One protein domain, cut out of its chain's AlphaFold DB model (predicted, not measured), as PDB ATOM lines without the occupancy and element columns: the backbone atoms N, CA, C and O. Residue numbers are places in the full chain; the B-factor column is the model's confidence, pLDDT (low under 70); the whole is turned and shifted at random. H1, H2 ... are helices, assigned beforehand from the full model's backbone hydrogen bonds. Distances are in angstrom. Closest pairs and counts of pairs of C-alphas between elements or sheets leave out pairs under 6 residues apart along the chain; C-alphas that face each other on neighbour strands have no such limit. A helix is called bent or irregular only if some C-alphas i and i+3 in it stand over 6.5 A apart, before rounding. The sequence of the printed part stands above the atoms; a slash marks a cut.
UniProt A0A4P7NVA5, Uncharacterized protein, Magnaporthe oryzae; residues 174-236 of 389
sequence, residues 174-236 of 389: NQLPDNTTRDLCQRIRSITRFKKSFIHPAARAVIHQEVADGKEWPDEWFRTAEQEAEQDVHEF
ATOM      1  N   ASN A 174      11.268  14.051 -10.892       76.00
ATOM      2  CA  ASN A 174      12.167  12.936 -11.193       76.00
ATOM      3  C   ASN A 174      13.581  13.113 -10.614       76.00
ATOM      4  O   ASN A 174      14.305  12.131 -10.504       76.00
ATOM      5  N   GLN A 175      13.966  14.331 -10.225       77.81
ATOM      6  CA  GLN A 175      15.246  14.611  -9.577       77.81
ATOM      7  C   GLN A 175      15.218  14.330  -8.065       77.81
ATOM      8  O   GLN A 175      16.267  14.343  -7.424       77.81
ATOM      9  N   LEU A 176      14.036  14.078  -7.488       78.69
ATOM     10  CA  LEU A 176      13.894  13.739  -6.075       78.69
ATOM     11  C   LEU A 176      14.366  12.298  -5.837       78.69
ATOM     12  O   LEU A 176      14.004  11.410  -6.614       78.69
ATOM     13  N   PRO A 177      15.155  12.048  -4.778       75.31
ATOM     14  CA  PRO A 177      15.787  10.750  -4.542       75.31
ATOM     15  C   PRO A 177      14.802   9.668  -4.083       75.31
ATOM     16  O   PRO A 177      15.034   8.490  -4.331       75.31
ATOM     17  N   ASP A 178      13.710  10.064  -3.433       81.31
ATOM     18  CA  ASP A 178      12.740   9.163  -2.816       81.31
ATOM     19  C   ASP A 178      11.455   9.059  -3.651       81.31
ATOM     20  O   ASP A 178      10.937  10.071  -4.135       81.31
ATOM     21  N   ASN A 179      10.947   7.835  -3.824       78.38
ATOM     22  CA  ASN A 179       9.747   7.569  -4.621       78.38
ATOM     23  C   ASN A 179       8.509   8.193  -3.968       78.38
ATOM     24  O   ASN A 179       7.757   8.875  -4.650       78.38
ATOM     25  N   THR A 180       8.367   8.082  -2.647       78.94
ATOM     26  CA  THR A 180       7.234   8.664  -1.910       78.94
ATOM     27  C   THR A 180       7.206  10.187  -2.045       78.94
ATOM     28  O   THR A 180       6.176  10.792  -2.338       78.94
ATOM     29  N   THR A 181       8.367  10.829  -1.901       78.00
ATOM     30  CA  THR A 181       8.517  12.281  -2.068       78.00
ATOM     31  C   THR A 181       8.235  12.709  -3.511       78.00
ATOM     32  O   THR A 181       7.619  13.754  -3.748       78.00
ATOM     33  N   ARG A 182       8.663  11.904  -4.490       80.81
ATOM     34  CA  ARG A 182       8.385  12.136  -5.911       80.81
ATOM     35  C   ARG A 182       6.891  12.051  -6.205       80.81
ATOM     36  O   ARG A 182       6.377  12.964  -6.852       80.81
ATOM     37  N   ASP A 183       6.216  11.028  -5.701       81.50
ATOM     38  CA  ASP A 183       4.782  10.808  -5.887       81.50
ATOM     39  C   ASP A 183       3.974  11.933  -5.239       81.50
ATOM     40  O   ASP A 183       3.102  12.521  -5.882       81.50
ATOM     41  N   LEU A 184       4.342  12.347  -4.022       81.75
ATOM     42  CA  LEU A 184       3.740  13.504  -3.362       81.75
ATOM     43  C   LEU A 184       3.912  14.784  -4.190       81.75
ATOM     44  O   LEU A 184       2.951  15.519  -4.408       81.75
ATOM     45  N   CYS A 185       5.116  15.059  -4.697       81.25
ATOM     46  CA  CYS A 185       5.361  16.224  -5.551       81.25
ATOM     47  C   CYS A 185       4.580  16.171  -6.869       81.25
ATOM     48  O   CYS A 185       4.097  17.204  -7.338       81.25
ATOM     49  N   GLN A 186       4.446  14.993  -7.478       82.62
ATOM     50  CA  GLN A 186       3.618  14.810  -8.669       82.62
ATOM     51  C   GLN A 186       2.140  15.042  -8.360       82.62
ATOM     52  O   GLN A 186       1.485  15.752  -9.120       82.62
ATOM     53  N   ARG A 187       1.646  14.546  -7.222       81.56
ATOM     54  CA  ARG A 187       0.274  14.762  -6.748       81.56
ATOM     55  C   ARG A 187       0.006  16.237  -6.463       81.56
ATOM     56  O   ARG A 187      -0.972  16.789  -6.944       81.56
ATOM     57  N   ILE A 188       0.907  16.939  -5.779       84.00
ATOM     58  CA  ILE A 188       0.771  18.390  -5.566       84.00
ATOM     59  C   ILE A 188       0.717  19.121  -6.911       84.00
ATOM     60  O   ILE A 188      -0.130  19.991  -7.109       84.00
ATOM     61  N   ARG A 189       1.577  18.755  -7.869       82.06
ATOM     62  CA  ARG A 189       1.559  19.347  -9.215       82.06
ATOM     63  C   ARG A 189       0.279  19.020  -9.976       82.06
ATOM     64  O   ARG A 189      -0.223  19.895 -10.673       82.06
ATOM     65  N   SER A 190      -0.259  17.807  -9.854       81.56
ATOM     66  CA  SER A 190      -1.492  17.435 -10.548       81.56
ATOM     67  C   SER A 190      -2.694  18.208 -10.026       81.56
ATOM     68  O   SER A 190      -3.503  18.685 -10.819       81.56
ATOM     69  N   ILE A 191      -2.748  18.429  -8.715       84.50
ATOM     70  CA  ILE A 191      -3.788  19.231  -8.073       84.50
ATOM     71  C   ILE A 191      -3.632  20.709  -8.444       84.50
ATOM     72  O   ILE A 191      -4.567  21.319  -8.946       84.50
ATOM     73  N   THR A 192      -2.443  21.280  -8.240       83.25
ATOM     74  CA  THR A 192      -2.221  22.728  -8.409       83.25
ATOM     75  C   THR A 192      -2.284  23.174  -9.866       83.25
ATOM     76  O   THR A 192      -2.829  24.234 -10.148       83.25
ATOM     77  N   ARG A 193      -1.744  22.377 -10.796       82.38
ATOM     78  CA  ARG A 193      -1.653  22.752 -12.214       82.38
ATOM     79  C   ARG A 193      -2.791  22.211 -13.062       82.38
ATOM     80  O   ARG A 193      -3.247  22.901 -13.963       82.38
ATOM     81  N   PHE A 194      -3.187  20.961 -12.838       79.50
ATOM     82  CA  PHE A 194      -4.168  20.290 -13.695       79.50
ATOM     83  C   PHE A 194      -5.553  20.205 -13.052       79.50
ATOM     84  O   PHE A 194      -6.489  19.838 -13.750       79.50
ATOM     85  N   LYS A 195      -5.690  20.556 -11.763       83.00
ATOM     86  CA  LYS A 195      -6.954  20.539 -11.012       83.00
ATOM     87  C   LYS A 195      -7.671  19.178 -11.117       83.00
ATOM     88  O   LYS A 195      -8.878  19.135 -11.275       83.00
ATOM     89  N   LYS A 196      -6.946  18.048 -11.039       83.44
ATOM     90  CA  LYS A 196      -7.525  16.697 -11.246       83.44
ATOM     91  C   LYS A 196      -7.618  15.846  -9.982       83.44
ATOM     92  O   LYS A 196      -6.671  15.806  -9.198       83.44
ATOM     93  N   SER A 197      -8.732  15.124  -9.850       82.81
ATOM     94  CA  SER A 197      -8.988  13.989  -8.950       82.81
ATOM     95  C   SER A 197      -8.505  14.201  -7.513       82.81
ATOM     96  O   SER A 197      -7.776  13.389  -6.938       82.81
ATOM     97  N   PHE A 198      -8.894  15.317  -6.908       86.06
ATOM     98  CA  PHE A 198      -8.440  15.699  -5.569       86.06
ATOM     99  C   PHE A 198      -9.549  15.697  -4.523       86.06
ATOM    100  O   PHE A 198      -9.241  15.573  -3.337       86.06
ATOM    101  N   ILE A 199     -10.812  15.750  -4.952       87.94
ATOM    102  CA  ILE A 199     -11.996  15.708  -4.094       87.94
ATOM    103  C   ILE A 199     -12.481  14.262  -3.963       87.94
ATOM    104  O   ILE A 199     -12.562  13.537  -4.952       87.94
ATOM    105  N   HIS A 200     -12.834  13.845  -2.750       85.44
ATOM    106  CA  HIS A 200     -13.408  12.521  -2.523       85.44
ATOM    107  C   HIS A 200     -14.816  12.420  -3.157       85.44
ATOM    108  O   HIS A 200     -15.626  13.331  -2.956       85.44
ATOM    109  N   PRO A 201     -15.166  11.344  -3.889       85.56
ATOM    110  CA  PRO A 201     -16.480  11.137  -4.499       85.56
ATOM    111  C   PRO A 201     -17.648  11.261  -3.521       85.56
ATOM    112  O   PRO A 201     -18.681  11.815  -3.891       85.56
ATOM    113  N   ALA A 202     -17.499  10.841  -2.262       84.00
ATOM    114  CA  ALA A 202     -18.561  10.975  -1.265       84.00
ATOM    115  C   ALA A 202     -18.889  12.447  -0.926       84.00
ATOM    116  O   ALA A 202     -20.020  12.762  -0.553       84.00
ATOM    117  N   ALA A 203     -17.957  13.381  -1.146       88.69
ATOM    118  CA  ALA A 203     -18.226  14.812  -1.004       88.69
ATOM    119  C   ALA A 203     -19.027  15.398  -2.180       88.69
ATOM    120  O   ALA A 203     -19.577  16.492  -2.053       88.69
ATOM    121  N   ARG A 204     -19.133  14.691  -3.314       90.50
ATOM    122  CA  ARG A 204     -19.792  15.188  -4.534       90.50
ATOM    123  C   ARG A 204     -21.254  15.539  -4.306       90.50
ATOM    124  O   ARG A 204     -21.678  16.640  -4.645       90.50
ATOM    125  N   ALA A 205     -22.006  14.636  -3.678       89.75
ATOM    126  CA  ALA A 205     -23.416  14.867  -3.374       89.75
ATOM    127  C   ALA A 205     -23.608  16.094  -2.466       89.75
ATOM    128  O   ALA A 205     -24.481  16.921  -2.720       89.75
ATOM    129  N   VAL A 206     -22.748  16.243  -1.453       92.06
ATOM    130  CA  VAL A 206     -22.780  17.374  -0.515       92.06
ATOM    131  C   VAL A 206     -22.459  18.687  -1.229       92.06
ATOM    132  O   VAL A 206     -23.180  19.666  -1.065       92.06
ATOM    133  N   ILE A 207     -21.421  18.708  -2.068       92.94
ATOM    134  CA  ILE A 207     -21.016  19.897  -2.830       92.94
ATOM    135  C   ILE A 207     -22.129  20.334  -3.787       92.94
ATOM    136  O   ILE A 207     -22.502  21.503  -3.786       92.94
ATOM    137  N   HIS A 208     -22.713  19.405  -4.547       92.81
ATOM    138  CA  HIS A 208     -23.813  19.704  -5.471       92.81
ATOM    139  C   HIS A 208     -25.067  20.247  -4.766       92.81
ATOM    140  O   HIS A 208     -25.887  20.921  -5.395       92.81
ATOM    141  N   GLN A 209     -25.256  19.909  -3.489       92.62
ATOM    142  CA  GLN A 209     -26.409  20.332  -2.701       92.62
ATOM    143  C   GLN A 209     -26.181  21.670  -1.983       92.62
ATOM    144  O   GLN A 209     -27.097  22.488  -1.933       92.62
ATOM    145  N   GLU A 210     -25.002  21.875  -1.392       92.25
ATOM    146  CA  GLU A 210     -24.753  22.960  -0.430       92.25
ATOM    147  C   GLU A 210     -23.904  24.112  -0.990       92.25
ATOM    148  O   GLU A 210     -23.905  25.205  -0.419       92.25
ATOM    149  N   VAL A 211     -23.193  23.905  -2.102       91.88
ATOM    150  CA  VAL A 211     -22.391  24.948  -2.759       91.88
ATOM    151  C   VAL A 211     -23.181  25.516  -3.935       91.88
ATOM    152  O   VAL A 211     -23.635  24.756  -4.787       91.88
ATOM    153  N   ALA A 212     -23.325  26.847  -3.994       87.62
ATOM    154  CA  ALA A 212     -24.149  27.544  -4.991       87.62
ATOM    155  C   ALA A 212     -23.850  27.102  -6.436       87.62
ATOM    156  O   ALA A 212     -24.769  26.710  -7.151       87.62
ATOM    157  N   ASP A 213     -22.566  27.038  -6.795       89.06
ATOM    158  CA  ASP A 213     -22.106  26.633  -8.133       89.06
ATOM    159  C   ASP A 213     -21.580  25.188  -8.145       89.06
ATOM    160  O   ASP A 213     -20.941  24.743  -9.093       89.06
ATOM    161  N   GLY A 214     -21.825  24.421  -7.076       87.31
ATOM    162  CA  GLY A 214     -21.247  23.090  -6.885       87.31
ATOM    163  C   GLY A 214     -21.648  22.086  -7.964       87.31
ATOM    164  O   GLY A 214     -20.887  21.173  -8.255       87.31
ATOM    165  N   LYS A 215     -22.824  22.262  -8.580       89.12
ATOM    166  CA  LYS A 215     -23.309  21.420  -9.689       89.12
ATOM    167  C   LYS A 215     -22.567  21.658 -11.003       89.12
ATOM    168  O   LYS A 215     -22.639  20.812 -11.886       89.12
ATOM    169  N   GLU A 216     -21.916  22.809 -11.135       90.94
ATOM    170  CA  GLU A 216     -21.147  23.195 -12.321       90.94
ATOM    171  C   GLU A 216     -19.669  22.803 -12.189       90.94
ATOM    172  O   GLU A 216     -18.888  22.995 -13.119       90.94
ATOM    173  N   TRP A 217     -19.266  22.251 -11.037       90.06
ATOM    174  CA  TRP A 217     -17.885  21.841 -10.814       90.06
ATOM    175  C   TRP A 217     -17.500  20.694 -11.757       90.06
ATOM    176  O   TRP A 217     -18.276  19.750 -11.911       90.06
ATOM    177  N   PRO A 218     -16.297  20.731 -12.363       89.62
ATOM    178  CA  PRO A 218     -15.864  19.688 -13.280       89.62
ATOM    179  C   PRO A 218     -15.803  18.312 -12.616       89.62
ATOM    180  O   PRO A 218     -15.187  18.134 -11.564       89.62
ATOM    181  N   ASP A 219     -16.358  17.309 -13.292       87.69
ATOM    182  CA  ASP A 219     -16.329  15.914 -12.837       87.69
ATOM    183  C   ASP A 219     -14.904  15.395 -12.612       87.69
ATOM    184  O   ASP A 219     -14.665  14.596 -11.710       87.69
ATOM    185  N   GLU A 220     -13.937  15.903 -13.381       89.19
ATOM    186  CA  GLU A 220     -12.523  15.552 -13.255       89.19
ATOM    187  C   GLU A 220     -11.874  16.016 -11.942       89.19
ATOM    188  O   GLU A 220     -10.772  15.567 -11.635       89.19
ATOM    189  N   TRP A 221     -12.518  16.883 -11.150       90.06
ATOM    190  CA  TRP A 221     -12.019  17.274  -9.823       90.06
ATOM    191  C   TRP A 221     -12.271  16.190  -8.777       90.06
ATOM    192  O   TRP A 221     -11.532  16.092  -7.791       90.06
ATOM    193  N   PHE A 222     -13.290  15.360  -8.998       90.00
ATOM    194  CA  PHE A 222     -13.649  14.252  -8.127       90.00
ATOM    195  C   PHE A 222     -12.817  13.015  -8.475       90.00
ATOM    196  O   PHE A 222     -12.492  12.758  -9.635       90.00
ATOM    197  N   ARG A 223     -12.429  12.249  -7.456       87.69
ATOM    198  CA  ARG A 223     -11.795  10.943  -7.654       87.69
ATOM    199  C   ARG A 223     -12.815   9.932  -8.162       87.69
ATOM    200  O   ARG A 223     -13.999  10.021  -7.832       87.69
ATOM    201  N   THR A 224     -12.343   8.972  -8.947       84.81
ATOM    202  CA  THR A 224     -13.150   7.820  -9.362       84.81
ATOM    203  C   THR A 224     -13.043   6.689  -8.337       84.81
ATOM    204  O   THR A 224     -12.104   6.653  -7.543       84.81
ATOM    205  N   ALA A 225     -14.001   5.759  -8.350       77.12
ATOM    206  CA  ALA A 225     -13.999   4.614  -7.436       77.12
ATOM    207  C   ALA A 225     -12.757   3.722  -7.630       77.12
ATOM    208  O   ALA A 225     -12.237   3.156  -6.673       77.12
ATOM    209  N   GLU A 226     -12.235   3.643  -8.856       75.56
ATOM    210  CA  GLU A 226     -11.012   2.900  -9.172       75.56
ATOM    211  C   GLU A 226      -9.777   3.553  -8.534       75.56
ATOM    212  O   GLU A 226      -8.922   2.860  -7.990       75.56
ATOM    213  N   GLN A 227      -9.710   4.889  -8.531       73.81
ATOM    214  CA  GLN A 227      -8.615   5.635  -7.900       73.81
ATOM    215  C   GLN A 227      -8.622   5.517  -6.369       73.81
ATOM    216  O   GLN A 227      -7.569   5.645  -5.744       73.81
ATOM    217  N   GLU A 228      -9.789   5.292  -5.759       68.62
ATOM    218  CA  GLU A 228      -9.890   4.987  -4.327       68.62
ATOM    219  C   GLU A 228      -9.406   3.573  -4.023       68.62
ATOM    220  O   GLU A 228      -8.586   3.393  -3.123       68.62
ATOM    221  N   ALA A 229      -9.833   2.593  -4.822       66.62
ATOM    222  CA  ALA A 229      -9.424   1.201  -4.666       66.62
ATOM    223  C   ALA A 229      -7.904   0.998  -4.845       66.62
ATOM    224  O   ALA A 229      -7.315   0.127  -4.209       66.62
ATOM    225  N   GLU A 230      -7.245   1.810  -5.678       65.00
ATOM    226  CA  GLU A 230      -5.785   1.771  -5.857       65.00
ATOM    227  C   GLU A 230      -5.004   2.403  -4.688       65.00
ATOM    228  O   GLU A 230      -3.876   1.991  -4.409       65.00
ATOM    229  N   GLN A 231      -5.580   3.379  -3.975       59.31
ATOM    230  CA  GLN A 231      -4.955   4.004  -2.794       59.31
ATOM    231  C   GLN A 231      -5.097   3.168  -1.513       59.31
ATOM    232  O   GLN A 231      -4.311   3.341  -0.577       59.31
ATOM    233  N   ASP A 232      -6.031   2.217  -1.507       48.66
ATOM    234  CA  ASP A 232      -6.400   1.375  -0.364       48.66
ATOM    235  C   ASP A 232      -5.274   0.449   0.141       48.66
ATOM    236  O   ASP A 232      -5.338  -0.093   1.242       48.66
ATOM    237  N   VAL A 233      -4.205   0.263  -0.640       49.34
ATOM    238  CA  VAL A 233      -3.157  -0.723  -0.320       49.34
ATOM    239  C   VAL A 233      -2.062  -0.158   0.599       49.34
ATOM    240  O   VAL A 233      -1.344  -0.933   1.232       49.34
ATOM    241  N   HIS A 234      -1.914   1.167   0.724       45.88
ATOM    242  CA  HIS A 234      -0.778   1.741   1.464       45.88
ATOM    243  C   HIS A 234      -1.035   3.030   2.255       45.88
ATOM    244  O   HIS A 234      -0.158   3.414   3.034       45.88
ATOM    245  N   GLU A 235      -2.179   3.700   2.106       49.28
ATOM    246  CA  GLU A 235      -2.366   5.044   2.658       49.28
ATOM    247  C   GLU A 235      -3.571   5.115   3.605       49.28
ATOM    248  O   GLU A 235      -4.641   4.575   3.357       49.28
ATOM    249  N   PHE A 236      -3.334   5.773   4.736       52.38
ATOM    250  CA  PHE A 236      -4.260   6.053   5.822       52.38
ATOM    251  C   PHE A 236      -5.675   6.388   5.316       52.38
ATOM    252  O   PHE A 236      -5.853   7.363   4.589       52.38
TER     253      PHE A 236
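This is residues 174 to 236 of the 389 residues of an uncharacterized protein of Magnaporthe oryzae (UniProt A0A4P7NVA5). Three separate helices are strung along an open, elongated chain: H1, the longest, lies at one end of the long axis, H2 lies at the other end, and the short H3 is set off to one side between them, so that no two helices pack together. After H2 the chain folds back toward the middle, where residues 220 to 223 pass beside the link from H1 to H2 before H3 begins, and residues 229 to 236 stick out free. The printed part has 63 residues with three named helices, in the order H1, H2, H3, and no named strand; the class is all helix. The whole is loose, with a radius of gyration of the C-alphas of 14.0 A, and the C-alphas span 43 by 26 by 16 A.

H1, residues 179 to 194, is the longest helix and touches no helix. H2, residues 202 to 210, is apart from H1, with no C-alpha of the one within 8 A of the other. H3, residues 225 to 231, is apart from H1 and apart from H2, with no C-alpha of H3 within 8 A of a C-alpha of either. The link from H1 to H2, of 7 residues, is short, and the link from H2 to H3, of 14 residues, is long. In H1 and H3 every O i to N i+4 pair is within hydrogen-bond range, and in H2 4 of 5 are.

H1 runs from C-alpha 179 at (9.747, 7.569, -4.621) to C-alpha 194 at (-4.168, 20.290, -13.695), a length of 20.9 A. H2 begins at C-alpha 202 at (-18.561, 10.975, -1.265) and measures 13.5 A from first to last C-alpha. H2 is irregular, but only just: C-alphas 202 and 205 are 6.6 A apart. H3 has 7 residues and ends at C-alpha 231 at (-4.955, 4.004, -2.794).

The C-alphas of Pro 177 and Ala 212, the two farthest apart, are 43.3 A from each other, and the first and last printed C-alphas, those of Asn 174 and Phe 236, are 24.6 A apart. The printed part has no cut. Residues 211 to 224 hold no named element, and their C-alphas lie 5 to 21 A from the mean of the C-alphas. Residues 229 to 236, of which 229 to 231 belong to H3, stand free; without them the body of 55 residues spans 43 by 21 by 13 A. The mean pLDDT of the printed part is 80.6, and residues 228 to 236 are under 70; H2 has a mean of 91 and H3 of 69.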